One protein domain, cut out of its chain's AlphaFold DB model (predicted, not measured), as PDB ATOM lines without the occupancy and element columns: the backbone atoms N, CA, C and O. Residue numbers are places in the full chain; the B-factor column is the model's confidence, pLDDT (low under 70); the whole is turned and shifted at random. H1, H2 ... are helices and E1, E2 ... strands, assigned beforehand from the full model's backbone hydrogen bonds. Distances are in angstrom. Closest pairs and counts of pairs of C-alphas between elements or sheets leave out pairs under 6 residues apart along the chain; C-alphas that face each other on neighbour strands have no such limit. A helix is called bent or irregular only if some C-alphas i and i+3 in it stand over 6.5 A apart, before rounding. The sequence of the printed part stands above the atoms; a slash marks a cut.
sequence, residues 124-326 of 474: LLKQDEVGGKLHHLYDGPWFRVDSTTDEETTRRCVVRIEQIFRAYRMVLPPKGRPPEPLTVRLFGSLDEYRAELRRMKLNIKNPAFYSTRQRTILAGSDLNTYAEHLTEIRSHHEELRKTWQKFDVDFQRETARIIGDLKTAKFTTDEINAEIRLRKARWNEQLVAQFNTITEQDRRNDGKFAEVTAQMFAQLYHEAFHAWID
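What this domain is: This is residues 124 to 326 of the 474 residues of the protein "DUF1570 domain-containing protein" of Anatilimnocola aggregata (UniProt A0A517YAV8). Look for a small head and a long arm: the head is a strongly twisted six-stranded sheet with H1 and H4b over one face and H2 over the other, and the arm is a long helical hairpin of H3 and H4a. H4 bends where it comes back to the head, and H4b runs over E6 and E5. The printed part has 203 residues, with named elements in the order E1 E2 E3 H1 E4 H2 E5 E6 H3 H4, four helices and six strands, of mixed class. The mixed sheet runs E1 E2 E3 E4 E6 E5; the whole is extended, with a radius of gyration of the C-alphas of 26.3 A and spans of 88 by 39 by 28 A, the arm making the length.

Where its parts are: Find C-alpha 125 at (154.548, 149.876, 227.866), where E1, residues 125 to 130, begins. The other strands are E2, 133 to 139, 19.2 A long, E3, 143 to 147, E4, 182 to 187, E5, 208 to 211, and E6, 216 to 220. H1, 151 to 171, measures 30.9 A, and H2 is 190 to 199. From C-alpha 223 at (167.438, 140.331, 235.912), H3 runs 61.5 A to residue 264. H4, 269 to 326, was assigned as one helix by its hydrogen bonds but is bent, C-alphas 308 and 311 being 7.1 A apart; its arms are H4a, 269 to 308, 58.2 A, and H4b, 311 to 326, 22.9 A, which ends with C-alpha 326 at (141.711, 130.654, 240.102).

How they stand to each other: E1, E2 and E3 form a meander, each strand the antiparallel neighbour of the one before: see N 128 and O 135 at 2.9 A, and N 138 and O 145 at 2.9 A. E3, H1 and E4 make a strand-helix-strand unit, two parallel neighbour strands with a helix between, its crossover left-handed; N 144 and O 182 are 2.8 A apart. E4 and E6 are parallel, with N 217 and O 183 at 2.8 A, and the hairpin of E5 and E6 has N 218 and O 209 at 2.8 A. In three layers, helices on both faces of the sheet, H1 and H4b have heights over the sheet of 9.3 A and 8.2 A on the same face, and H2 8.8 A on the opposite face. H1 touches H4b at a steep tilt of 49 degrees, the closest C-alphas being those of Ile 164 and Tyr 317, 7.0 A. H3 and H4a, not on the sheet, touch at a shallow tilt of 1 degrees, opposite ways, closest at the C-alphas of His 237 and Ile 294, 6.5 A. In H1, H2, H3, H4a and H4b every O i to N i+4 pair is within hydrogen-bond range.

The domain as a whole: The C-alphas farthest apart, Lys 201 and Lys 266, stand 87.6 A apart. The printed part has no cut and no long link, and no printed residue has a pLDDT under 70.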
ATOM      1  N   LEU A 124     152.787 147.925 224.091       91.75
ATOM      2  CA  LEU A 124     152.686 149.287 224.598       91.75
ATOM      3  C   LEU A 124     152.967 149.262 226.096       91.75
ATOM      4  O   LEU A 124     152.115 148.855 226.887       91.75
ATOM      5  N   LEU A 125     154.175 149.682 226.471       95.06
ATOM      6  CA  LEU A 125     154.548 149.876 227.866       95.06
ATOM      7  C   LEU A 125     154.350 151.338 228.252       95.06
ATOM      8  O   LEU A 125     154.748 152.247 227.526       95.06
ATOM      9  N   LYS A 126     153.732 151.561 229.410       96.19
ATOM     10  CA  LYS A 126     153.689 152.873 230.054       96.19
ATOM     11  C   LYS A 126     154.805 152.935 231.081       96.19
ATOM     12  O   LYS A 126     155.080 151.941 231.744       96.19
ATOM     13  N   GLN A 127     155.430 154.091 231.212       95.81
ATOM     14  CA  GLN A 127     156.391 154.342 232.273       95.81
ATOM     15  C   GLN A 127     155.693 155.100 233.399       95.81
ATOM     16  O   GLN A 127     154.908 156.011 233.132       95.81
ATOM     17  N   ASP A 128     155.962 154.697 234.633       95.00
ATOM     18  CA  ASP A 128     155.495 155.376 235.838       95.00
ATOM     19  C   ASP A 128     156.646 155.465 236.842       95.00
ATOM     20  O   ASP A 128     157.516 154.597 236.866       95.00
ATOM     21  N   GLU A 129     156.681 156.512 237.659       92.62
ATOM     22  CA  GLU A 129     157.725 156.689 238.668       92.62
ATOM     23  C   GLU A 129     157.113 156.581 240.062       92.62
ATOM     24  O   GLU A 129     156.346 157.440 240.504       92.62
ATOM     25  N   VAL A 130     157.468 155.517 240.782       89.69
ATOM     26  CA  VAL A 130     156.922 155.228 242.110       89.69
ATOM     27  C   VAL A 130     158.068 155.132 243.105       89.69
ATOM     28  O   VAL A 130     158.906 154.237 243.046       89.69
ATOM     29  N   GLY A 131     158.119 156.077 244.048       83.88
ATOM     30  CA  GLY A 131     159.144 156.083 245.096       83.88
ATOM     31  C   GLY A 131     160.574 156.257 244.567       83.88
ATOM     32  O   GLY A 131     161.497 155.680 245.139       83.88
ATOM     33  N   GLY A 132     160.752 157.021 243.482       87.25
ATOM     34  CA  GLY A 132     162.058 157.275 242.860       87.25
ATOM     35  C   GLY A 132     162.599 156.107 242.032       87.25
ATOM     36  O   GLY A 132     163.784 156.084 241.707       87.25
ATOM     37  N   LYS A 133     161.757 155.113 241.728       88.69
ATOM     38  CA  LYS A 133     162.077 154.015 240.815       88.69
ATOM     39  C   LYS A 133     161.187 154.092 239.590       88.69
ATOM     40  O   LYS A 133     160.000 154.391 239.707       88.69
ATOM     41  N   LEU A 134     161.773 153.796 238.436       93.12
ATOM     42  CA  LEU A 134     161.043 153.669 237.187       93.12
ATOM     43  C   LEU A 134     160.354 152.304 237.145       93.12
ATOM     44  O   LEU A 134     160.981 151.273 237.381       93.12
ATOM     45  N   HIS A 135     159.067 152.324 236.840       96.00
ATOM     46  CA  HIS A 135     158.240 151.154 236.633       96.00
ATOM     47  C   HIS A 135     157.785 151.103 235.177       96.00
ATOM     48  O   HIS A 135     157.332 152.101 234.612       96.00
ATOM     49  N   HIS A 136     157.860 149.918 234.583       96.94
ATOM     50  CA  HIS A 136     157.297 149.628 233.274       96.94
ATOM     51  C   HIS A 136     155.987 148.863 233.446       96.94
ATOM     52  O   HIS A 136     155.949 147.754 233.984       96.94
ATOM     53  N   LEU A 137     154.904 149.474 232.980       97.31
ATOM     54  CA  LEU A 137     153.544 148.986 233.130       97.31
ATOM     55  C   LEU A 137     153.017 148.439 231.804       97.31
ATOM     56  O   LEU A 137     153.060 149.121 230.777       97.31
ATOM     57  N   TYR A 138     152.448 147.238 231.842       97.19
ATOM     58  CA  TYR A 138     151.726 146.622 230.727       97.19
ATOM     59  C   TYR A 138     150.265 146.397 231.117       97.19
ATOM     60  O   TYR A 138     149.992 145.905 232.213       97.19
ATOM     61  N   ASP A 139     149.332 146.706 230.217       96.00
ATOM     62  CA  ASP A 139     147.904 146.415 230.395       96.00
ATOM     63  C   ASP A 139     147.422 145.530 229.245       96.00
ATOM     64  O   ASP A 139     147.130 146.007 228.147       96.00
ATOM     65  N   GLY A 140     147.412 144.221 229.492       92.56
ATOM     66  CA  GLY A 140     147.007 143.210 228.529       92.56
ATOM     67  C   GLY A 140     145.585 142.693 228.768       92.56
ATOM     68  O   GLY A 140     144.968 142.944 229.804       92.56
ATOM     69  N   PRO A 141     145.049 141.885 227.839       89.75
ATOM     70  CA  PRO A 141     143.690 141.350 227.948       89.75
ATOM     71  C   PRO A 141     143.503 140.323 229.077       89.75
ATOM     72  O   PRO A 141     142.369 140.067 229.482       89.75
ATOM     73  N   TRP A 142     144.589 139.702 229.551       91.25
ATOM     74  CA  TRP A 142     144.552 138.627 230.553       91.25
ATOM     75  C   TRP A 142     145.252 138.992 231.859       91.25
ATOM     76  O   TRP A 142     144.910 138.453 232.905       91.25
ATOM     77  N   PHE A 143     146.237 139.881 231.810       95.25
ATOM     78  CA  PHE A 143     146.995 140.288 232.979       95.25
ATOM     79  C   PHE A 143     147.586 141.678 232.768       95.25
ATOM     80  O   PHE A 143     147.742 142.144 231.637       95.25
ATOM     81  N   ARG A 144     147.947 142.306 233.880       96.88
ATOM     82  CA  ARG A 144     148.764 143.514 233.936       96.88
ATOM     83  C   ARG A 144     150.163 143.163 234.399       96.88
ATOM     84  O   ARG A 144     150.311 142.244 235.201       96.88
ATOM     85  N   VAL A 145     151.166 143.896 233.933       97.56
ATOM     86  CA  VAL A 145     152.525 143.816 234.487       97.56
ATOM     87  C   VAL A 145     152.890 145.136 235.130       97.56
ATOM     88  O   VAL A 145     152.605 146.191 234.571       97.56
ATOM     89  N   ASP A 146     153.520 145.040 236.291       97.12
ATOM     90  CA  ASP A 146     154.213 146.117 236.986       97.12
ATOM     91  C   ASP A 146     155.666 145.662 237.200       97.12
ATOM     92  O   ASP A 146     155.909 144.743 237.983       97.12
ATOM     93  N   SER A 147     156.610 146.226 236.443       96.62
ATOM     94  CA  SER A 147     158.005 145.771 236.419       96.62
ATOM     95  C   SER A 147     158.984 146.856 236.849       96.62
ATOM     96  O   SER A 147     158.922 147.965 236.326       96.62
ATOM     97  N   THR A 148     159.931 146.518 237.726       95.44
ATOM     98  CA  THR A 148     161.112 147.354 238.039       95.44
ATOM     99  C   THR A 148     162.340 146.994 237.193       95.44
ATOM    100  O   THR A 148     163.429 147.524 237.425       95.44
ATOM    101  N   THR A 149     162.206 146.060 236.244       92.25
ATOM    102  CA  THR A 149     163.282 145.731 235.295       92.25
ATOM    103  C   THR A 149     163.408 146.800 234.219       92.25
ATOM    104  O   THR A 149     162.489 147.588 234.034       92.25
ATOM    105  N   ASP A 150     164.474 146.772 233.421       91.25
ATOM    106  CA  ASP A 150     164.539 147.584 232.204       91.25
ATOM    107  C   ASP A 150     163.402 147.247 231.211       91.25
ATOM    108  O   ASP A 150     162.705 146.223 231.315       91.25
ATOM    109  N   GLU A 151     163.208 148.133 230.234       91.88
ATOM    110  CA  GLU A 151     162.132 148.027 229.251       91.88
ATOM    111  C   GLU A 151     162.233 146.754 228.399       91.88
ATOM    112  O   GLU A 151     161.222 146.084 228.175       91.88
ATOM    113  N   GLU A 152     163.434 146.391 227.938       88.38
ATOM    114  CA  GLU A 152     163.625 145.229 227.068       88.38
ATOM    115  C   GLU A 152     163.299 143.939 227.826       88.38
ATOM    116  O   GLU A 152     162.524 143.104 227.344       88.38
ATOM    117  N   THR A 153     163.825 143.797 229.042       88.69
ATOM    118  CA  THR A 153     163.514 142.663 229.917       88.69
ATOM    119  C   THR A 153     162.021 142.592 230.228       88.69
ATOM    120  O   THR A 153     161.430 141.510 230.136       88.69
ATOM    121  N   THR A 154     161.375 143.733 230.501       93.12
ATOM    122  CA  THR A 154     159.923 143.783 230.731       93.12
ATOM    123  C   THR A 154     159.165 143.243 229.520       93.12
ATOM    124  O   THR A 154     158.312 142.364 229.668       93.12
ATOM    125  N   ARG A 155     159.497 143.709 228.306       92.62
ATOM    126  CA  ARG A 155     158.863 143.252 227.057       92.62
ATOM    127  C   ARG A 155     159.037 141.746 226.863       92.62
ATOM    128  O   ARG A 155     158.060 141.053 226.578       92.62
ATOM    129  N   ARG A 156     160.244 141.216 227.085       87.56
ATOM    130  CA  ARG A 156     160.514 139.768 227.009       87.56
ATOM    131  C   ARG A 156     159.644 138.977 227.974       87.56
ATOM    132  O   ARG A 156     159.012 138.003 227.567       87.56
ATOM    133  N   CYS A 157     159.591 139.388 229.240       89.88
ATOM    134  CA  CYS A 157     158.772 138.722 230.246       89.88
ATOM    135  C   CYS A 157     157.290 138.744 229.862       89.88
ATOM    136  O   CYS A 157     156.647 137.696 229.914       89.88
ATOM    137  N   VAL A 158     156.766 139.886 229.402       93.19
ATOM    138  CA  VAL A 158     155.381 140.003 228.921       93.19
ATOM    139  C   VAL A 158     155.112 139.007 227.793       93.19
ATOM    140  O   VAL A 158     154.194 138.199 227.921       93.19
ATOM    141  N   VAL A 159     155.936 138.983 226.736       89.00
ATOM    142  CA  VAL A 159     155.756 138.050 225.603       89.00
ATOM    143  C   VAL A 159     155.747 136.591 226.073       89.00
ATOM    144  O   VAL A 159     154.924 135.793 225.617       89.00
ATOM    145  N   ARG A 160     156.631 136.228 227.008       87.44
ATOM    146  CA  ARG A 160     156.728 134.864 227.552       87.44
ATOM    147  C   ARG A 160     155.503 134.480 228.379       87.44
ATOM    148  O   ARG A 160     154.978 133.376 228.221       87.44
ATOM    149  N   ILE A 161     155.001 135.398 229.205       91.06
ATOM    150  CA  ILE A 161     153.765 135.193 229.968       91.06
ATOM    151  C   ILE A 161     152.562 135.092 229.009       91.06
ATOM    152  O   ILE A 161     151.719 134.211 229.156       91.06
ATOM    153  N   GLU A 162     152.484 135.909 227.957       89.94
ATOM    154  CA  GLU A 162     151.405 135.788 226.967       89.94
ATOM    155  C   GLU A 162     151.411 134.437 226.244       89.94
ATOM    156  O   GLU A 162     150.351 133.839 226.007       89.94
ATOM    157  N   GLN A 163     152.602 133.937 225.909       85.38
ATOM    158  CA  GLN A 163     152.774 132.624 225.295       85.38
ATOM    159  C   GLN A 163     152.270 131.504 226.211       85.38
ATOM    160  O   GLN A 163     151.521 130.641 225.741       85.38
ATOM    161  N   ILE A 164     152.610 131.522 227.506       87.81
ATOM    162  CA  ILE A 164     152.134 130.484 228.430       87.81
ATOM    163  C   ILE A 164     150.618 130.583 228.665       87.81
ATOM    164  O   ILE A 164     149.926 129.568 228.625       87.81
ATOM    165  N   PHE A 165     150.054 131.792 228.756       89.44
ATOM    166  CA  PHE A 165     148.599 131.990 228.858       89.44
ATOM    167  C   PHE A 165     147.856 131.495 227.617       89.44
ATOM    168  O   PHE A 165     146.751 130.957 227.704       89.44
ATOM    169  N   ARG A 166     148.442 131.646 226.425       85.19
ATOM    170  CA  ARG A 166     147.897 131.012 225.219       85.19
ATOM    171  C   ARG A 166     147.888 129.489 225.347       85.19
ATOM    172  O   ARG A 166     146.877 128.886 224.996       85.19
ATOM    173  N   ALA A 167     148.952 128.889 225.868       82.44
ATOM    174  CA  ALA A 167     149.007 127.447 226.071       82.44
ATOM    175  C   ALA A 167     147.959 126.957 227.078       82.44
ATOM    176  O   ALA A 167     147.260 125.983 226.799       82.44
ATOM    177  N   TYR A 168     147.771 127.668 228.194       87.75
ATOM    178  CA  TYR A 168     146.723 127.333 229.158       87.75
ATOM    179  C   TYR A 168     145.340 127.319 228.514       87.75
ATOM    180  O   TYR A 168     144.600 126.364 228.707       87.75
ATOM    181  N   ARG A 169     145.016 128.308 227.669       86.12
ATOM    182  CA  ARG A 169     143.726 128.373 226.957       86.12
ATOM    183  C   ARG A 169     143.464 127.182 226.040       86.12
ATOM    184  O   ARG A 169     142.304 126.856 225.807       86.12
ATOM    185  N   MET A 170     144.510 126.558 225.504       79.56
ATOM    186  CA  MET A 170     144.362 125.376 224.653       79.56
ATOM    187  C   MET A 170     144.007 124.126 225.461       79.56
ATOM    188  O   MET A 170     143.295 123.266 224.953       79.56
ATOM    189  N   VAL A 171     144.498 124.019 226.700       78.75
ATOM    190  CA  VAL A 171     144.268 122.848 227.564       78.75
ATOM    191  C   VAL A 171     143.037 123.038 228.453       78.75
ATOM    192  O   VAL A 171     142.210 122.139 228.563       78.75
ATOM    193  N   LEU A 172     142.903 124.216 229.061       85.56
ATOM    194  CA  LEU A 172     141.819 124.622 229.953       85.56
ATOM    195  C   LEU A 172     141.268 125.986 229.496       85.56
ATOM    196  O   LEU A 172     141.724 127.031 229.979       85.56
ATOM    197  N   PRO A 173     140.306 125.996 228.553       86.19
ATOM    198  CA  PRO A 173     139.682 127.222 228.070       86.19
ATOM    199  C   PRO A 173     139.050 128.044 229.206       86.19
ATOM    200  O   PRO A 173     138.513 127.467 230.157       86.19
ATOM    201  N   PRO A 174     139.076 129.385 229.114       89.25
ATOM    202  CA  PRO A 174     138.497 130.246 230.134       89.25
ATOM    203  C   PRO A 174     136.972 130.106 230.139       89.25
ATOM    204  O   PRO A 174     136.341 130.025 229.084       89.25
ATOM    205  N   LYS A 175     136.374 130.119 231.330       87.44
ATOM    206  CA  LYS A 175     134.920 130.016 231.541       87.44
ATOM    207  C   LYS A 175     134.270 131.341 231.912       87.44
ATOM    208  O   LYS A 175     133.053 131.473 231.847       87.44
ATOM    209  N   GLY A 176     135.076 132.323 232.290       82.88
ATOM    210  CA  GLY A 176     134.619 133.655 232.643       82.88
ATOM    211  C   GLY A 176     135.761 134.659 232.617       82.88
ATOM    212  O   GLY A 176     136.911 134.319 232.334       82.88
ATOM    213  N   ARG A 177     135.420 135.915 232.906       80.38
ATOM    214  CA  ARG A 177     136.400 136.964 233.182       80.38
ATOM    215  C   ARG A 177     136.358 137.297 234.670       80.38
ATOM    216  O   ARG A 177     135.254 137.446 235.200       80.38
ATOM    217  N   PRO A 178     137.515 137.423 235.333       83.25
ATOM    218  CA  PRO A 178     137.546 137.870 236.711       83.25
ATOM    219  C   PRO A 178     137.075 139.333 236.788       83.25
ATOM    220  O   PRO A 178     137.231 140.084 235.820       83.25
ATOM    221  N   PRO A 179     136.497 139.756 237.926       78.75
ATOM    222  CA  PRO A 179     136.046 141.136 238.099       78.75
ATOM    223  C   PRO A 179     137.216 142.125 238.175       78.75
ATOM    224  O   PRO A 179     137.055 143.289 237.822       78.75
ATOM    225  N   GLU A 180     138.394 141.659 238.594       85.44
ATOM    226  CA  GLU A 180     139.635 142.434 238.602       85.44
ATOM    227  C   GLU A 180     140.708 141.685 237.805       85.44
ATOM    228  O   GLU A 180     140.756 140.452 237.875       85.44
ATOM    229  N   PRO A 181     141.561 142.395 237.051       89.19
ATOM    230  CA  PRO A 181     142.610 141.766 236.264       89.19
ATOM    231  C   PRO A 181     143.704 141.181 237.162       89.19
ATOM    232  O   PRO A 181     144.098 141.778 238.164       89.19
ATOM    233  N   LEU A 182     144.235 140.032 236.749       94.88
ATOM    234  CA  LEU A 182     145.438 139.448 237.332       94.88
ATOM    235  C   LEU A 182     146.615 140.413 237.162       94.88
ATOM    236  O   LEU A 182     146.837 140.930 236.068       94.88
ATOM    237  N   THR A 183     147.390 140.625 238.220       96.88
ATOM    238  CA  THR A 183     148.603 141.451 238.166       96.88
ATOM    239  C   THR A 183     149.847 140.579 238.303       96.88
ATOM    240  O   THR A 183     149.884 139.663 239.119       96.88
ATOM    241  N   VAL A 184     150.882 140.858 237.519       97.12
ATOM    242  CA  VAL A 184     152.207 140.245 237.636       97.12
ATOM    243  C   VAL A 184     153.198 141.338 238.008       97.12
ATOM    244  O   VAL A 184     153.406 142.273 237.241       97.12
ATOM    245  N   ARG A 185     153.801 141.236 239.191       96.62
ATOM    246  CA  ARG A 185     154.846 142.149 239.654       96.62
ATOM    247  C   ARG A 185     156.209 141.514 239.424       96.62
ATOM    248  O   ARG A 185     156.495 140.464 240.004       96.62
ATOM    249  N   LEU A 186     157.013 142.139 238.572       95.56
ATOM    250  CA  LEU A 186     158.351 141.682 238.212       95.56
ATOM    251  C   LEU A 186     159.392 142.564 238.897       95.56
ATOM    252  O   LEU A 186     159.436 143.773 238.685       95.56
ATOM    253  N   PHE A 187     160.230 141.950 239.723       94.38
ATOM    254  CA  PHE A 187     161.310 142.633 240.420       94.38
ATOM    255  C   PHE A 187     162.631 142.387 239.698       94.38
ATOM    256  O   PHE A 187     163.008 141.234 239.465       94.38
ATOM    257  N   GLY A 188     163.344 143.465 239.376       91.19
ATOM    258  CA  GLY A 188     164.633 143.403 238.686       91.19
ATOM    259  C   GLY A 188     165.808 142.930 239.541       91.19
ATOM    260  O   GLY A 188     166.875 142.642 238.997       91.19
ATOM    261  N   SER A 189     165.614 142.815 240.858       91.88
ATOM    262  CA  SER A 189     166.587 142.224 241.781       91.88
ATOM    263  C   SER A 189     165.925 141.316 242.819       91.88
ATOM    264  O   SER A 189     164.773 141.521 243.228       91.88
ATOM    265  N   LEU A 190     166.684 140.334 243.321       90.50
ATOM    266  CA  LEU A 190     166.228 139.483 244.424       90.50
ATOM    267  C   LEU A 190     165.981 140.261 245.723       90.50
ATOM    268  O   LEU A 190     165.127 139.865 246.522       90.50
ATOM    269  N   ASP A 191     166.697 141.359 245.952       92.00
ATOM    270  CA  ASP A 191     166.547 142.161 247.166       92.00
ATOM    271  C   ASP A 191     165.218 142.914 247.206       92.00
ATOM    272  O   ASP A 191     164.573 142.950 248.260       92.00
ATOM    273  N   GLU A 192     164.766 143.446 246.068       93.19
ATOM    274  CA  GLU A 192     163.443 144.063 245.932       93.19
ATOM    275  C   GLU A 192     162.329 143.051 246.185       93.19
ATOM    276  O   GLU A 192     161.440 143.291 247.006       93.19
ATOM    277  N   TYR A 193     162.426 141.880 245.553       93.62
ATOM    278  CA  TYR A 193     161.472 140.796 245.748       93.62
ATOM    279  C   TYR A 193     161.396 140.357 247.215       93.62
ATOM    280  O   TYR A 193     160.316 140.281 247.805       93.62
ATOM    281  N   ARG A 194     162.548 140.141 247.862       91.88
ATOM    282  CA  ARG A 194     162.608 139.774 249.284       91.88
ATOM    283  C   ARG A 194     162.090 140.885 250.194       91.88
ATOM    284  O   ARG A 194     161.496 140.586 251.229       91.88
ATOM    285  N   ALA A 195     162.319 142.153 249.854       92.81
ATOM    286  CA  ALA A 195     161.771 143.277 250.606       92.81
ATOM    287  C   ALA A 195     160.238 143.288 250.553       92.81
ATOM    288  O   ALA A 195     159.600 143.465 251.593       92.81
ATOM    289  N   GLU A 196     159.657 143.015 249.385       92.75
ATOM    290  CA  GLU A 196     158.210 142.919 249.226       92.75
ATOM    291  C   GLU A 196     157.626 141.723 249.991       92.75
ATOM    292  O   GLU A 196     156.662 141.883 250.743       92.75
ATOM    293  N   LEU A 197     158.257 140.546 249.910       91.00
ATOM    294  CA  LEU A 197     157.848 139.382 250.706       91.00
ATOM    295  C   LEU A 197     157.872 139.684 252.213       91.00
ATOM    296  O   LEU A 197     156.907 139.384 252.919       91.00
ATOM    297  N   ARG A 198     158.921 140.358 252.711       92.75
ATOM    298  CA  ARG A 198     159.004 140.794 254.117       92.75
ATOM    299  C   ARG A 198     157.884 141.766 254.487       92.75
ATOM    300  O   ARG A 198     157.312 141.635 255.569       92.75
ATOM    301  N   ARG A 199     157.528 142.702 253.598       91.56
ATOM    302  CA  ARG A 199     156.400 143.633 253.792       91.56
ATOM    303  C   ARG A 199     155.070 142.890 253.914       91.56
ATOM    304  O   ARG A 199     154.233 143.252 254.739       91.56
ATOM    305  N   MET A 200     154.914 141.809 253.153       89.44
ATOM    306  CA  MET A 200     153.767 140.901 253.225       89.44
ATOM    307  C   MET A 200     153.839 139.908 254.398       89.44
ATOM    308  O   MET A 200     152.897 139.142 254.596       89.44
ATOM    309  N   LYS A 201     154.914 139.940 255.202       90.62
ATOM    310  CA  LYS A 201     155.205 138.998 256.298       90.62
ATOM    311  C   LYS A 201     155.311 137.541 255.828       90.62
ATOM    312  O   LYS A 201     154.956 136.620 256.559       90.62
ATOM    313  N   LEU A 202     155.809 137.343 254.612       86.00
ATOM    314  CA  LEU A 202     156.058 136.040 254.006       86.00
ATOM    315  C   LEU A 202     157.559 135.730 254.035       86.00
ATOM    316  O   LEU A 202     158.391 136.605 253.799       86.00
ATOM    317  N   ASN A 203     157.905 134.473 254.308       84.06
ATOM    318  CA  ASN A 203     159.278 133.964 254.251       84.06
ATOM    319  C   ASN A 203     159.370 132.848 253.204       84.06
ATOM    320  O   ASN A 203     159.527 131.675 253.534       84.06
ATOM    321  N   ILE A 204     159.181 133.224 251.939       81.62
ATOM    322  CA  ILE A 204     159.182 132.305 250.798       81.62
ATOM    323  C   ILE A 204     160.555 132.369 250.131       81.62
ATOM    324  O   ILE A 204     161.074 133.452 249.864       81.62
ATOM    325  N   LYS A 205     161.157 131.203 249.880       82.81
ATOM    326  CA  LYS A 205     162.452 131.098 249.187       82.81
ATOM    327  C   LYS A 205     162.313 131.020 247.666       82.81
ATOM    328  O   LYS A 205     163.286 131.290 246.966       82.81
ATOM    329  N   ASN A 206     161.131 130.659 247.171       84.06
ATOM    330  CA  ASN A 206     160.859 130.490 245.747       84.06
ATOM    331  C   ASN A 206     160.956 131.835 245.012       84.06
ATOM    332  O   ASN A 206     160.552 132.857 245.574       84.06
ATOM    333  N   PRO A 207     161.455 131.855 243.762       85.88
ATOM    334  CA  PRO A 207     161.642 133.083 242.989       85.88
ATOM    335  C   PRO A 207     160.333 133.676 242.452       85.88
ATOM    336  O   PRO A 207     160.345 134.787 241.931       85.88
ATOM    337  N   ALA A 208     159.212 132.960 242.576       90.62
ATOM    338  CA  ALA A 208     157.885 133.496 242.322       90.62
ATOM    339  C   ALA A 208     156.846 132.925 243.299       90.62
ATOM    340  O   ALA A 208     157.058 131.862 243.885       90.62
ATOM    341  N   PHE A 209     155.743 133.655 243.472       90.56
ATOM    342  CA  PHE A 209     154.624 133.299 244.343       90.56
ATOM    343  C   PHE A 209     153.310 133.930 243.859       90.56
ATOM    344  O   PHE A 209     153.272 135.130 243.570       90.56
ATOM    345  N   TYR A 210     152.217 133.161 243.830       92.50
ATOM    346  CA  TYR A 210     150.867 133.671 243.580       92.50
ATOM    347  C   TYR A 210     150.072 133.929 244.872       92.50
ATOM    348  O   TYR A 210     149.796 133.035 245.670       92.50
ATOM    349  N   SER A 211     149.612 135.170 245.039       90.44
ATOM    350  CA  SER A 211     148.692 135.580 246.100       90.44
ATOM    351  C   SER A 211     147.250 135.574 245.594       90.44
ATOM    352  O   SER A 211     146.828 136.505 244.905       90.44
ATOM    353  N   THR A 212     146.459 134.577 245.999       87.38
ATOM    354  CA  THR A 212     145.014 134.490 245.691       87.38
ATOM    355  C   THR A 212     144.241 135.706 246.201       87.38
ATOM    356  O   THR A 212     143.391 136.256 245.506       87.38
ATOM    357  N   ARG A 213     144.581 136.193 247.404       87.12
ATOM    358  CA  ARG A 213     143.927 137.351 248.034       87.12
ATOM    359  C   ARG A 213     144.084 138.632 247.219       87.12
ATOM    360  O   ARG A 213     143.172 139.451 247.206       87.12
ATOM    361  N   GLN A 214     145.252 138.832 246.617       89.75
ATOM    362  CA  GLN A 214     145.570 140.042 245.853       89.75
ATOM    363  C   GLN A 214     145.494 139.819 244.342       89.75
ATOM    364  O   GLN A 214     145.774 140.750 243.594       89.75
ATOM    365  N   ARG A 215     145.199 138.591 243.890       92.12
ATOM    366  CA  ARG A 215     145.291 138.164 242.484       92.12
ATOM    367  C   ARG A 215     146.565 138.677 241.827       92.12
ATOM    368  O   ARG A 215     146.544 139.301 240.768       92.12
ATOM    369  N   THR A 216     147.670 138.477 242.533       95.12
ATOM    370  CA  THR A 216     148.963 139.030 242.151       95.12
ATOM    371  C   THR A 216     150.009 137.933 242.174       95.12
ATOM    372  O   THR A 216     150.164 137.248 243.183       95.12
ATOM    373  N   ILE A 217     150.724 137.781 241.066       95.75
ATOM    374  CA  ILE A 217     151.937 136.973 240.984       95.75
ATOM    375  C   ILE A 217     153.108 137.902 241.262       95.75
ATOM    376  O   ILE A 217     153.241 138.935 240.613       95.75
ATOM    377  N   LEU A 218     153.948 137.548 242.222       94.88
ATOM    378  CA  LEU A 218     155.208 138.225 242.486       94.88
ATOM    379  C   LEU A 218     156.322 137.346 241.938       94.88
ATOM    380  O   LEU A 218     156.338 136.160 242.249       94.88
ATOM    381  N   ALA A 219     157.243 137.900 241.158       93.94
ATOM    382  CA  ALA A 219     158.420 137.175 240.694       93.94
ATOM    383  C   ALA A 219     159.653 138.072 240.698       93.94
ATOM    384  O   ALA A 219     159.582 139.232 240.298       93.94
ATOM    385  N   GLY A 220     160.785 137.533 241.140       90.12
ATOM    386  CA  GLY A 220     162.043 138.261 241.192       90.12
ATOM    387  C   GLY A 220     163.241 137.376 240.899       90.12
ATOM    388  O   GLY A 220     163.320 136.230 241.340       90.12
ATOM    389  N   SER A 221     164.194 137.938 240.169       85.81
ATOM    390  CA  SER A 221     165.549 137.404 240.030       85.81
ATOM    391  C   SER A 221     166.512 138.561 239.762       85.81
ATOM    392  O   SER A 221     166.079 139.710 239.703       85.81
ATOM    393  N   ASP A 222     167.809 138.295 239.621       86.75
ATOM    394  CA  ASP A 222     168.819 139.337 239.371       86.75
ATOM    395  C   ASP A 222     168.829 139.802 237.902       86.75
ATOM    396  O   ASP A 222     169.881 139.917 237.277       86.75
ATOM    397  N   LEU A 223     167.643 140.034 237.330       83.88
ATOM    398  CA  LEU A 223     167.438 140.331 235.912       83.88
ATOM    399  C   LEU A 223     168.213 141.564 235.456       83.88
ATOM    400  O   LEU A 223     168.795 141.529 234.375       83.88
ATOM    401  N   ASN A 224     168.259 142.610 236.284       85.50
ATOM    402  CA  ASN A 224     168.906 143.870 235.922       85.50
ATOM    403  C   ASN A 224     170.406 143.679 235.681       85.50
ATOM    404  O   ASN A 224     170.915 144.103 234.649       85.50
ATOM    405  N   THR A 225     171.090 142.937 236.555       85.50
ATOM    406  CA  THR A 225     172.520 142.627 236.401       85.50
ATOM    407  C   THR A 225     172.803 141.902 235.082       85.50
ATOM    408  O   THR A 225     173.783 142.184 234.394       85.50
ATOM    409  N   TYR A 226     171.939 140.959 234.691       82.44
ATOM    410  CA  TYR A 226     172.105 140.244 233.424       82.44
ATOM    411  C   TYR A 226     171.750 141.102 232.210       82.44
ATOM    412  O   TYR A 226     172.394 140.966 231.169       82.44
ATOM    413  N   ALA A 227     170.745 141.969 232.328       83.06
ATOM    414  CA  ALA A 227     170.350 142.891 231.271       83.06
ATOM    415  C   ALA A 227     171.441 143.933 230.984       83.06
ATOM    416  O   ALA A 227     171.737 144.199 229.818       83.06
ATOM    417  N   GLU A 228     172.095 144.454 232.024       86.62
ATOM    418  CA  GLU A 228     173.243 145.361 231.906       86.62
ATOM    419  C   GLU A 228     174.390 144.692 231.138       86.62
ATOM    420  O   GLU A 228     174.802 145.187 230.087       86.62
ATOM    421  N   HIS A 229     174.822 143.501 231.568       86.38
ATOM    422  CA  HIS A 229     175.866 142.748 230.866       86.38
ATOM    423  C   HIS A 229     175.493 142.420 229.411       86.38
ATOM    424  O   HIS A 229     176.344 142.456 228.520       86.38
ATOM    425  N   LEU A 230     174.230 142.073 229.140       84.75
ATOM    426  CA  LEU A 230     173.787 141.756 227.783       84.75
ATOM    427  C   LEU A 230     173.796 143.003 226.888       84.75
ATOM    428  O   LEU A 230     174.204 142.916 225.729       84.75
ATOM    429  N   THR A 231     173.383 144.149 227.432       86.81
ATOM    430  CA  THR A 231     173.425 145.450 226.754       86.81
ATOM    431  C   THR A 231     174.858 145.822 226.380       86.81
ATOM    432  O   THR A 231     175.116 146.116 225.215       86.81
ATOM    433  N   GLU A 232     175.808 145.712 227.312       89.50
ATOM    434  CA  GLU A 232     177.230 145.993 227.056       89.50
ATOM    435  C   GLU A 232     177.795 145.141 225.913       89.50
ATOM    436  O   GLU A 232     178.426 145.659 224.984       89.50
ATOM    437  N   ILE A 233     177.528 143.830 225.936       89.38
ATOM    438  CA  ILE A 233     178.004 142.921 224.890       89.38
ATOM    439  C   ILE A 233     177.388 143.276 223.531       89.38
ATOM    440  O   ILE A 233     178.077 143.265 222.510       89.38
ATOM    441  N   ARG A 234     176.099 143.624 223.501       87.31
ATOM    442  CA  ARG A 234     175.408 144.008 222.264       87.31
ATOM    443  C   ARG A 234     175.942 145.303 221.683       87.31
ATOM    444  O   ARG A 234     176.182 145.346 220.477       87.31
ATOM    445  N   SER A 235     176.180 146.313 222.516       90.00
ATOM    446  CA  SER A 235     176.814 147.560 222.085       90.00
ATOM    447  C   SER A 235     178.190 147.288 221.481       90.00
ATOM    448  O   SER A 235     178.472 147.739 220.371       90.00
ATOM    449  N   HIS A 236     179.004 146.451 222.130       92.50
ATOM    450  CA  HIS A 236     180.304 146.053 221.594       92.50
ATOM    451  C   HIS A 236     180.189 145.326 220.241       92.50
ATOM    452  O   HIS A 236     180.915 145.626 219.291       92.50
ATOM    453  N   HIS A 237     179.245 144.392 220.105       93.56
ATOM    454  CA  HIS A 237     179.002 143.698 218.840       93.56
ATOM    455  C   HIS A 237     178.502 144.639 217.735       93.56
ATOM    456  O   HIS A 237     178.866 144.472 216.570       93.56
ATOM    457  N   GLU A 238     177.681 145.636 218.062       92.50
ATOM    458  CA  GLU A 238     177.239 146.654 217.108       92.50
ATOM    459  C   GLU A 238     178.406 147.526 216.622       92.50
ATOM    460  O   GLU A 238     178.534 147.778 215.421       92.50
ATOM    461  N   GLU A 239     179.304 147.929 217.520       95.12
ATOM    462  CA  GLU A 239     180.533 148.646 217.167       95.12
ATOM    463  C   GLU A 239     181.447 147.816 216.259       95.12
ATOM    464  O   GLU A 239     181.972 148.329 215.263       95.12
ATOM    465  N   LEU A 240     181.592 146.517 216.538       94.69
ATOM    466  CA  LEU A 240     182.327 145.599 215.666       94.69
ATOM    467  C   LEU A 240     181.687 145.517 214.279       94.69
ATOM    468  O   LEU A 240     182.396 145.610 213.276       94.69
ATOM    469  N   ARG A 241     180.354 145.410 214.188       93.56
ATOM    470  CA  ARG A 241     179.647 145.412 212.894       93.56
ATOM    471  C   ARG A 241     179.906 146.699 212.113       93.56
ATOM    472  O   ARG A 241     180.247 146.622 210.933       93.56
ATOM    473  N   LYS A 242     179.807 147.864 212.763       94.94
ATOM    474  CA  LYS A 242     180.112 149.172 212.151       94.94
ATOM    475  C   LYS A 242     181.563 149.242 211.668       94.94
ATOM    476  O   LYS A 242     181.833 149.748 210.580       94.94
ATOM    477  N   THR A 243     182.496 148.690 212.441       95.88
ATOM    478  CA  THR A 243     183.919 148.622 212.079       95.88
ATOM    479  C   THR A 243     184.141 147.774 210.825       95.88
ATOM    480  O   THR A 243     184.801 148.223 209.890       95.88
ATOM    481  N   TRP A 244     183.530 146.589 210.748       94.88
ATOM    482  CA  TRP A 244     183.620 145.722 209.568       94.88
ATOM    483  C   TRP A 244     182.946 146.322 208.330       94.88
ATOM    484  O   TRP A 244     183.490 146.213 207.233       94.88
ATOM    485  N   GLN A 245     181.822 147.023 208.493       93.56
ATOM    486  CA  GLN A 245     181.195 147.784 207.405       93.56
ATOM    487  C   GLN A 245     182.119 148.885 206.876       93.56
ATOM    488  O   GLN A 245     182.230 149.080 205.667       93.56
ATOM    489  N   LYS A 246     182.828 149.590 207.766       95.75
ATOM    490  CA  LYS A 246     183.823 150.585 207.356       95.75
ATOM    491  C   LYS A 246     184.976 149.942 206.585       95.75
ATOM    492  O   LYS A 246     185.352 150.461 205.536       95.75
ATOM    493  N   PHE A 247     185.497 148.810 207.060       96.44
ATOM    494  CA  PHE A 247     186.536 148.082 206.331       96.44
ATOM    495  C   PHE A 247     186.066 147.605 204.957       96.44
ATOM    496  O   PHE A 247     186.859 147.626 204.022       96.44
ATOM    497  N   ASP A 248     184.789 147.247 204.798       94.62
ATOM    498  CA  ASP A 248     184.241 146.891 203.487       94.62
ATOM    499  C   ASP A 248     184.266 148.086 202.523       94.62
ATOM    500  O   ASP A 248     184.765 147.976 201.402       94.62
ATOM    501  N   VAL A 249     183.847 149.271 202.980       95.88
ATOM    502  CA  VAL A 249     183.937 150.514 202.190       95.88
ATOM    503  C   VAL A 249     185.391 150.860 201.836       95.88
ATOM    504  O   VAL A 249     185.678 151.274 200.708       95.88
ATOM    505  N   ASP A 250     186.322 150.697 202.775       96.38
ATOM    506  CA  ASP A 250     187.752 150.939 202.548       96.38
ATOM    507  C   ASP A 250     188.342 149.931 201.548       96.38
ATOM    508  O   ASP A 250     189.080 150.319 200.638       96.38
ATOM    509  N   PHE A 251     187.937 148.663 201.627       96.56
ATOM    510  CA  PHE A 251     188.321 147.623 200.677       96.56
ATOM    511  C   PHE A 251     187.808 147.909 199.258       96.56
ATOM    512  O   PHE A 251     188.553 147.714 198.291       96.56
ATOM    513  N   GLN A 252     186.578 148.417 199.091       94.31
ATOM    514  CA  GLN A 252     186.082 148.818 197.765       94.31
ATOM    515  C   GLN A 252     186.907 149.970 197.171       94.31
ATOM    516  O   GLN A 252     187.220 149.956 195.976       94.31
ATOM    517  N   ARG A 253     187.307 150.948 197.997       96.19
ATOM    518  CA  ARG A 253     188.177 152.060 197.571       96.19
ATOM    519  C   ARG A 253     189.562 151.569 197.156       96.19
ATOM    520  O   ARG A 253     190.046 151.936 196.086       96.19
ATOM    521  N   GLU A 254     190.165 150.695 197.954       96.19
ATOM    522  CA  GLU A 254     191.469 150.105 197.650       96.19
ATOM    523  C   GLU A 254     191.421 149.227 196.390       96.19
ATOM    524  O   GLU A 254     192.308 149.290 195.542       96.19
ATOM    525  N   THR A 255     190.335 148.477 196.199       95.62
ATOM    526  CA  THR A 255     190.096 147.690 194.982       95.62
ATOM    527  C   THR A 255     190.092 148.577 193.734       95.62
ATOM    528  O   THR A 255     190.713 148.228 192.731       95.62
ATOM    529  N   ALA A 256     189.440 149.744 193.784       94.81
ATOM    530  CA  ALA A 256     189.442 150.697 192.674       94.81
ATOM    531  C   ALA A 256     190.851 151.244 192.376       94.81
ATOM    532  O   ALA A 256     191.220 151.378 191.207       94.81
ATOM    533  N   ARG A 257     191.655 151.498 193.420       96.62
ATOM    534  CA  ARG A 257     193.057 151.922 193.288       96.62
ATOM    535  C   ARG A 257     193.913 150.844 192.622       96.62
ATOM    536  O   ARG A 257     194.586 151.134 191.638       96.62
ATOM    537  N   ILE A 258     193.804 149.595 193.077       95.06
ATOM    538  CA  ILE A 258     194.518 148.441 192.504       95.06
ATOM    539  C   ILE A 258     194.169 148.254 191.023       95.06
ATOM    540  O   ILE A 258     195.057 148.006 190.211       95.06
ATOM    541  N   ILE A 259     192.896 148.413 190.639       95.44
ATOM    542  CA  ILE A 259     192.493 148.373 189.223       95.44
ATOM    543  C   ILE A 259     193.230 149.452 188.413       95.44
ATOM    544  O   ILE A 259     193.663 149.180 187.293       95.44
ATOM    545  N   GLY A 260     193.374 150.664 188.957       95.81
ATOM    546  CA  GLY A 260     194.144 151.745 188.336       95.81
ATOM    547  C   GLY A 260     195.627 151.400 188.180       95.81
ATOM    548  O   GLY A 260     196.173 151.531 187.084       95.81
ATOM    549  N   ASP A 261     196.253 150.892 189.242       96.19
ATOM    550  CA  ASP A 261     197.671 150.516 189.258       96.19
ATOM    551  C   ASP A 261     197.969 149.388 188.250       96.19
ATOM    552  O   ASP A 261     198.918 149.482 187.467       96.19
ATOM    553  N   LEU A 262     197.117 148.357 188.187       95.62
ATOM    554  CA  LEU A 262     197.258 147.252 187.231       95.62
ATOM    555  C   LEU A 262     197.080 147.708 185.773       95.62
ATOM    556  O   LEU A 262     197.802 147.241 184.890       95.62
ATOM    557  N   LYS A 263     196.165 148.653 185.508       95.25
ATOM    558  CA  LYS A 263     196.016 149.264 184.174       95.25
ATOM    559  C   LYS A 263     197.273 150.027 183.762       95.25
ATOM    560  O   LYS A 263     197.736 149.864 182.635       95.25
ATOM    561  N   THR A 264     197.857 150.815 184.666       96.62
ATOM    562  CA  THR A 264     199.121 151.531 184.416       96.62
ATOM    563  C   THR A 264     200.276 150.566 184.144       96.62
ATOM    564  O   THR A 264     201.098 150.813 183.261       96.62
ATOM    565  N   ALA A 265     200.300 149.429 184.841       95.31
ATOM    566  CA  ALA A 265     201.269 148.357 184.631       95.31
ATOM    567  C   ALA A 265     201.010 147.503 183.369       95.31
ATOM    568  O   ALA A 265     201.764 146.569 183.109       95.31
ATOM    569  N   LYS A 266     200.001 147.848 182.552       96.50
ATOM    570  CA  LYS A 266     199.661 147.205 181.269       96.50
ATOM    571  C   LYS A 266     199.217 145.738 181.369       96.50
ATOM    572  O   LYS A 266     199.360 145.002 180.394       96.50
ATOM    573  N   PHE A 267     198.648 145.320 182.501       96.06
ATOM    574  CA  PHE A 267     197.958 144.027 182.579       96.06
ATOM    575  C   PHE A 267     196.731 144.006 181.660       96.06
ATOM    576  O   PHE A 267     196.084 145.034 181.430       96.06
ATOM    577  N   THR A 268     196.392 142.828 181.144       96.88
ATOM    578  CA  THR A 268     195.190 142.636 180.328       96.88
ATOM    579  C   THR A 268     193.924 142.733 181.182       96.88
ATOM    580  O   THR A 268     193.933 142.504 182.392       96.88
ATOM    581  N   THR A 269     192.792 143.045 180.548       94.38
ATOM    582  CA  THR A 269     191.491 143.111 181.232       94.38
ATOM    583  C   THR A 269     191.139 141.797 181.939       94.38
ATOM    584  O   THR A 269     190.586 141.826 183.039       94.38
ATOM    585  N   ASP A 270     191.489 140.653 181.346       95.56
ATOM    586  CA  ASP A 270     191.200 139.334 181.913       95.56
ATOM    587  C   ASP A 270     192.047 139.043 183.158       95.56
ATOM    588  O   ASP A 270     191.508 138.572 184.162       95.56
ATOM    589  N   GLU A 271     193.335 139.401 183.146       94.81
ATOM    590  CA  GLU A 271     194.222 139.280 184.314       94.81
ATOM    591  C   GLU A 271     193.752 140.166 185.474       94.81
ATOM    592  O   GLU A 271     193.681 139.709 186.619       94.81
ATOM    593  N   ILE A 272     193.353 141.409 185.182       95.06
ATOM    594  CA  ILE A 272     192.800 142.329 186.185       95.06
ATOM    595  C   ILE A 272     191.523 141.738 186.791       95.06
ATOM    596  O   ILE A 272     191.379 141.680 188.012       95.06
ATOM    597  N   ASN A 273     190.596 141.264 185.956       94.88
ATOM    598  CA  ASN A 273     189.339 140.687 186.425       94.88
ATOM    599  C   ASN A 273     189.557 139.431 187.279       94.88
ATOM    600  O   ASN A 273     188.855 139.252 188.279       94.88
ATOM    601  N   ALA A 274     190.511 138.572 186.907       94.75
ATOM    602  CA  ALA A 274     190.858 137.378 187.670       94.75
ATOM    603  C   ALA A 274     191.400 137.735 189.065       94.75
ATOM    604  O   ALA A 274     190.914 137.200 190.065       94.75
ATOM    605  N   GLU A 275     192.329 138.691 189.149       94.75
ATOM    606  CA  GLU A 275     192.919 139.132 190.419       94.75
ATOM    607  C   GLU A 275     191.885 139.813 191.328       94.75
ATOM    608  O   GLU A 275     191.776 139.491 192.515       94.75
ATOM    609  N   ILE A 276     191.059 140.715 190.782       95.94
ATOM    610  CA  ILE A 276     190.005 141.375 191.563       95.94
ATOM    611  C   ILE A 276     188.975 140.364 192.062       95.94
ATOM    612  O   ILE A 276     188.537 140.456 193.210       95.94
ATOM    613  N   ARG A 277     188.605 139.374 191.241       96.12
ATOM    614  CA  ARG A 277     187.696 138.303 191.661       96.12
ATOM    615  C   ARG A 277     188.276 137.516 192.834       96.12
ATOM    616  O   ARG A 277     187.558 137.295 193.807       96.12
ATOM    617  N   LEU A 278     189.556 137.146 192.774       95.56
ATOM    618  CA  LEU A 278     190.233 136.421 193.850       95.56
ATOM    619  C   LEU A 278     190.258 137.234 195.153       95.56
ATOM    620  O   LEU A 278     189.939 136.706 196.218       95.56
ATOM    621  N   ARG A 279     190.586 138.529 195.075       96.50
ATOM    622  CA  ARG A 279     190.604 139.422 196.244       96.50
ATOM    623  C   ARG A 279     189.221 139.619 196.845       96.50
ATOM    624  O   ARG A 279     189.073 139.486 198.055       96.50
ATOM    625  N   LYS A 280     188.212 139.894 196.012       95.31
ATOM    626  CA  LYS A 280     186.819 140.033 196.460       95.31
ATOM    627  C   LYS A 280     186.311 138.755 197.114       95.31
ATOM    628  O   LYS A 280     185.656 138.842 198.143       95.31
ATOM    629  N   ALA A 281     186.641 137.588 196.558       94.50
ATOM    630  CA  ALA A 281     186.272 136.306 197.150       94.50
ATOM    631  C   ALA A 281     186.879 136.136 198.553       94.50
ATOM    632  O   ALA A 281     186.139 135.866 199.493       94.50
ATOM    633  N   ARG A 282     188.190 136.383 198.716       96.12
ATOM    634  CA  ARG A 282     188.871 136.307 200.024       96.12
ATOM    635  C   ARG A 282     188.326 137.316 201.037       96.12
ATOM    636  O   ARG A 282     188.126 136.969 202.194       96.12
ATOM    637  N   TRP A 283     188.083 138.555 200.610       96.19
ATOM    638  CA  TRP A 283     187.499 139.583 201.473       96.19
ATOM    639  C   TRP A 283     186.088 139.207 201.924       96.19
ATOM    640  O   TRP A 283     185.782 139.260 203.111       96.19
ATOM    641  N   ASN A 284     185.242 138.760 200.991       93.94
ATOM    642  CA  ASN A 284     183.888 138.325 201.303       93.94
ATOM    643  C   ASN A 284     183.884 137.126 202.263       93.94
ATOM    644  O   ASN A 284     183.089 137.096 203.195       93.94
ATOM    645  N   GLU A 285     184.793 136.166 202.079       94.06
ATOM    646  CA  GLU A 285     184.975 135.044 203.005       94.06
ATOM    647  C   GLU A 285     185.319 135.526 204.424       94.06
ATOM    648  O   GLU A 285     184.686 135.095 205.388       94.06
ATOM    649  N   GLN A 286     186.256 136.472 204.560       94.94
ATOM    650  CA  GLN A 286     186.614 137.065 205.854       94.94
ATOM    651  C   GLN A 286     185.440 137.818 206.487       94.94
ATOM    652  O   GLN A 286     185.141 137.606 207.662       94.94
ATOM    653  N   LEU A 287     184.752 138.661 205.715       93.19
ATOM    654  CA  LEU A 287     183.617 139.453 206.184       93.19
ATOM    655  C   LEU A 287     182.480 138.551 206.691       93.19
ATOM    656  O   LEU A 287     181.979 138.734 207.801       93.19
ATOM    657  N   VAL A 288     182.119 137.530 205.907       91.44
ATOM    658  CA  VAL A 288     181.101 136.539 206.283       91.44
ATOM    659  C   VAL A 288     181.529 135.760 207.528       91.44
ATOM    660  O   VAL A 288     180.726 135.593 208.444       91.44
ATOM    661  N   ALA A 289     182.789 135.320 207.617       92.50
ATOM    662  CA  ALA A 289     183.291 134.597 208.787       92.50
ATOM    663  C   ALA A 289     183.194 135.426 210.082       92.50
ATOM    664  O   ALA A 289     182.834 134.900 211.140       92.50
ATOM    665  N   GLN A 290     183.462 136.730 210.006       94.06
ATOM    666  CA  GLN A 290     183.388 137.634 211.154       94.06
ATOM    667  C   GLN A 290     181.943 137.891 211.585       94.06
ATOM    668  O   GLN A 290     181.625 137.754 212.767       94.06
ATOM    669  N   PHE A 291     181.032 138.149 210.643       89.94
ATOM    670  CA  PHE A 291     179.610 138.276 210.975       89.94
ATOM    671  C   PHE A 291     179.012 136.984 211.537       89.94
ATOM    672  O   PHE A 291     178.214 137.043 212.477       89.94
ATOM    673  N   ASN A 292     179.429 135.820 211.035       86.12
ATOM    674  CA  ASN A 292     179.023 134.531 211.595       86.12
ATOM    675  C   ASN A 292     179.527 134.359 213.034       86.12
ATOM    676  O   ASN A 292     178.796 133.845 213.878       86.12
ATOM    677  N   THR A 293     180.741 134.832 213.336       91.62
ATOM    678  CA  THR A 293     181.306 134.791 214.694       91.62
ATOM    679  C   THR A 293     180.488 135.644 215.661       91.62
ATOM    680  O   THR A 293     180.079 135.140 216.707       91.62
ATOM    681  N   ILE A 294     180.180 136.892 215.286       87.75
ATOM    682  CA  ILE A 294     179.332 137.788 216.089       87.75
ATOM    683  C   ILE A 294     177.946 137.162 216.303       87.75
ATOM    684  O   ILE A 294     177.450 137.111 217.425       87.75
ATOM    685  N   THR A 295     177.342 136.617 215.245       83.81
ATOM    686  CA  THR A 295     176.018 135.975 215.312       83.81
ATOM    687  C   THR A 295     176.004 134.764 216.249       83.81
ATOM    688  O   THR A 295     175.074 134.589 217.034       83.81
ATOM    689  N   GLU A 296     177.039 133.920 216.213       85.50
ATOM    690  CA  GLU A 296     177.149 132.781 217.127       85.50
ATOM    691  C   GLU A 296     177.394 133.229 218.577       85.50
ATOM    692  O   GLU A 296     176.869 132.609 219.502       85.50
ATOM    693  N   GLN A 297     178.149 134.311 218.798       87.12
ATOM    694  CA  GLN A 297     178.323 134.893 220.131       87.12
ATOM    695  C   GLN A 297     177.007 135.450 220.680       87.12
ATOM    696  O   GLN A 297     176.656 135.125 221.813       87.12
ATOM    697  N   ASP A 298     176.246 136.196 219.876       83.31
ATOM    698  CA  ASP A 298     174.900 136.661 220.238       83.31
ATOM    699  C   ASP A 298     174.002 135.486 220.637       83.31
ATOM    700  O   ASP A 298     173.426 135.480 221.726       83.31
ATOM    701  N   ARG A 299     173.981 134.420 219.824       80.50
ATOM    702  CA  ARG A 299     173.206 133.206 220.116       80.50
ATOM    703  C   ARG A 299     173.615 132.550 221.437       80.50
ATOM    704  O   ARG A 299     172.759 132.074 222.183       80.50
ATOM    705  N   ARG A 300     174.916 132.502 221.742       82.62
ATOM    706  CA  ARG A 300     175.424 131.958 223.014       82.62
ATOM    707  C   ARG A 300     175.036 132.827 224.206       82.62
ATOM    708  O   ARG A 300     174.708 132.279 225.255       82.62
ATOM    709  N   ASN A 301     175.065 134.148 224.056       83.50
ATOM    710  CA  ASN A 301     174.685 135.079 225.116       83.50
ATOM    711  C   ASN A 301     173.186 134.995 225.416       83.50
ATOM    712  O   ASN A 301     172.809 134.868 226.580       83.50
ATOM    713  N   ASP A 302     172.344 134.938 224.381       78.88
ATOM    714  CA  ASP A 302     170.908 134.698 224.537       78.88
ATOM    715  C   ASP A 302     170.636 133.330 225.193       78.88
ATOM    716  O   ASP A 302     169.764 133.208 226.055       78.88
ATOM    717  N   GLY A 303     171.423 132.303 224.848       80.50
ATOM    718  CA  GLY A 303     171.368 130.987 225.491       80.50
ATOM    719  C   GLY A 303     171.677 131.033 226.992       80.50
ATOM    720  O   GLY A 303     170.941 130.442 227.780       80.50
ATOM    721  N   LYS A 304     172.710 131.778 227.403       80.50
ATOM    722  CA  LYS A 304     173.044 131.991 228.824       80.50
ATOM    723  C   LYS A 304     171.956 132.763 229.560       80.50
ATOM    724  O   LYS A 304     171.608 132.404 230.680       80.50
ATOM    725  N   PHE A 305     171.391 133.795 228.934       79.06
ATOM    726  CA  PHE A 305     170.261 134.522 229.508       79.06
ATOM    727  C   PHE A 305     169.067 133.587 229.735       79.06
ATOM    728  O   PHE A 305     168.466 133.587 230.809       79.06
ATOM    729  N   ALA A 306     168.748 132.740 228.751       79.00
ATOM    730  CA  ALA A 306     167.686 131.751 228.882       79.00
ATOM    731  C   ALA A 306     167.968 130.733 230.000       79.00
ATOM    732  O   ALA A 306     167.041 130.353 230.703       79.00
ATOM    733  N   GLU A 307     169.220 130.308 230.185       81.81
ATOM    734  CA  GLU A 307     169.630 129.405 231.268       81.81
ATOM    735  C   GLU A 307     169.439 130.047 232.646       81.81
ATOM    736  O   GLU A 307     168.769 129.480 233.508       81.81
ATOM    737  N   VAL A 308     169.957 131.261 232.829       77.88
ATOM    738  CA  VAL A 308     169.864 132.017 234.084       77.88
ATOM    739  C   VAL A 308     168.412 132.302 234.464       77.88
ATOM    740  O   VAL A 308     168.024 132.179 235.625       77.88
ATOM    741  N   THR A 309     167.587 132.667 233.484       80.56
ATOM    742  CA  THR A 309     166.179 133.009 233.720       80.56
ATOM    743  C   THR A 309     165.258 131.790 233.748       80.56
ATOM    744  O   THR A 309     164.099 131.917 234.148       80.56
ATOM    745  N   ALA A 310     165.748 130.597 233.382       83.38
ATOM    746  CA  ALA A 310     164.932 129.389 233.267       83.38
ATOM    747  C   ALA A 310     164.223 129.035 234.575       83.38
ATOM    748  O   ALA A 310     163.038 128.718 234.548       83.38
ATOM    749  N   GLN A 311     164.922 129.106 235.713       84.06
ATOM    750  CA  GLN A 311     164.339 128.755 237.009       84.06
ATOM    751  C   GLN A 311     163.242 129.741 237.428       84.06
ATOM    752  O   GLN A 311     162.185 129.327 237.898       84.06
ATOM    753  N   MET A 312     163.471 131.043 237.222       87.88
ATOM    754  CA  MET A 312     162.463 132.065 237.497       87.88
ATOM    755  C   MET A 312     161.231 131.853 236.614       87.88
ATOM    756  O   MET A 312     160.119 131.859 237.129       87.88
ATOM    757  N   PHE A 313     161.409 131.626 235.307       88.06
ATOM    758  CA  PHE A 313     160.285 131.382 234.402       88.06
ATOM    759  C   PHE A 313     159.554 130.075 234.701       88.06
ATOM    760  O   PHE A 313     158.332 130.062 234.623       88.06
ATOM    761  N   ALA A 314     160.260 129.008 235.078       88.19
ATOM    762  CA  ALA A 314     159.637 127.758 235.500       88.19
ATOM    763  C   ALA A 314     158.680 128.007 236.678       88.19
ATOM    764  O   ALA A 314     157.486 127.724 236.564       88.19
ATOM    765  N   GLN A 315     159.158 128.656 237.747       90.00
ATOM    766  CA  GLN A 315     158.294 128.998 238.880       90.00
ATOM    767  C   GLN A 315     157.199 129.992 238.480       90.00
ATOM    768  O   GLN A 315     156.052 129.834 238.872       90.00
ATOM    769  N   LEU A 316     157.505 131.004 237.667       91.81
ATOM    770  CA  LEU A 316     156.502 131.953 237.186       91.81
ATOM    771  C   LEU A 316     155.378 131.234 236.430       91.81
ATOM    772  O   LEU A 316     154.219 131.574 236.624       91.81
ATOM    773  N   TYR A 317     155.693 130.243 235.594       92.19
ATOM    774  CA  TYR A 317     154.698 129.433 234.886       92.19
ATOM    775  C   TYR A 317     153.916 128.526 235.836       92.19
ATOM    776  O   TYR A 317     152.723 128.310 235.630       92.19
ATOM    777  N   HIS A 318     154.552 128.018 236.887       92.62
ATOM    778  CA  HIS A 318     153.869 127.284 237.946       92.62
ATOM    779  C   HIS A 318     152.806 128.171 238.624       92.62
ATOM    780  O   HIS A 318     151.613 127.867 238.609       92.62
ATOM    781  N   GLU A 319     153.216 129.338 239.120       93.69
ATOM    782  CA  GLU A 319     152.333 130.291 239.803       93.69
ATOM    783  C   GLU A 319     151.275 130.891 238.865       93.69
ATOM    784  O   GLU A 319     150.116 131.083 239.240       93.69
ATOM    785  N   ALA A 320     151.645 131.147 237.607       94.38
ATOM    786  CA  ALA A 320     150.728 131.617 236.577       94.38
ATOM    787  C   ALA A 320     149.641 130.597 236.253       94.38
ATOM    788  O   ALA A 320     148.520 130.998 235.939       94.38
ATOM    789  N   PHE A 321     149.926 129.300 236.360       93.56
ATOM    790  CA  PHE A 321     148.909 128.272 236.196       93.56
ATOM    791  C   PHE A 321     147.884 128.306 237.336       93.56
ATOM    792  O   PHE A 321     146.678 128.277 237.073       93.56
ATOM    793  N   HIS A 322     148.331 128.441 238.588       92.38
ATOM    794  CA  HIS A 322     147.417 128.611 239.720       92.38
ATOM    795  C   HIS A 322     146.542 129.849 239.550       92.38
ATOM    796  O   HIS A 322     145.321 129.768 239.698       92.38
ATOM    797  N   ALA A 323     147.146 130.970 239.155       93.06
ATOM    798  CA  ALA A 323     146.407 132.183 238.844       93.06
ATOM    799  C   ALA A 323     145.421 131.973 237.687       93.06
ATOM    800  O   ALA A 323     144.293 132.460 237.750       93.06
ATOM    801  N   TRP A 324     145.803 131.230 236.645       92.88
ATOM    802  CA  TRP A 324     144.927 130.931 235.514       92.88
ATOM    803  C   TRP A 324     143.678 130.163 235.952       92.88
ATOM    804  O   TRP A 324     142.553 130.560 235.631       92.88
ATOM    805  N   ILE A 325     143.868 129.089 236.722       90.75
ATOM    806  CA  ILE A 325     142.763 128.294 237.258       90.75
ATOM    807  C   ILE A 325     141.862 129.145 238.154       90.75
ATOM    808  O   ILE A 325     140.648 129.155 237.945       90.75
ATOM    809  N   ASP A 326     142.445 129.883 239.096       89.25
ATOM    810  CA  ASP A 326     141.711 130.654 240.102       89.25
ATOM    811  C   ASP A 326     140.983 131.875 239.518       89.25
ATOM    812  O   ASP A 326     139.967 132.300 240.053       89.25
TER     813      ASP A 326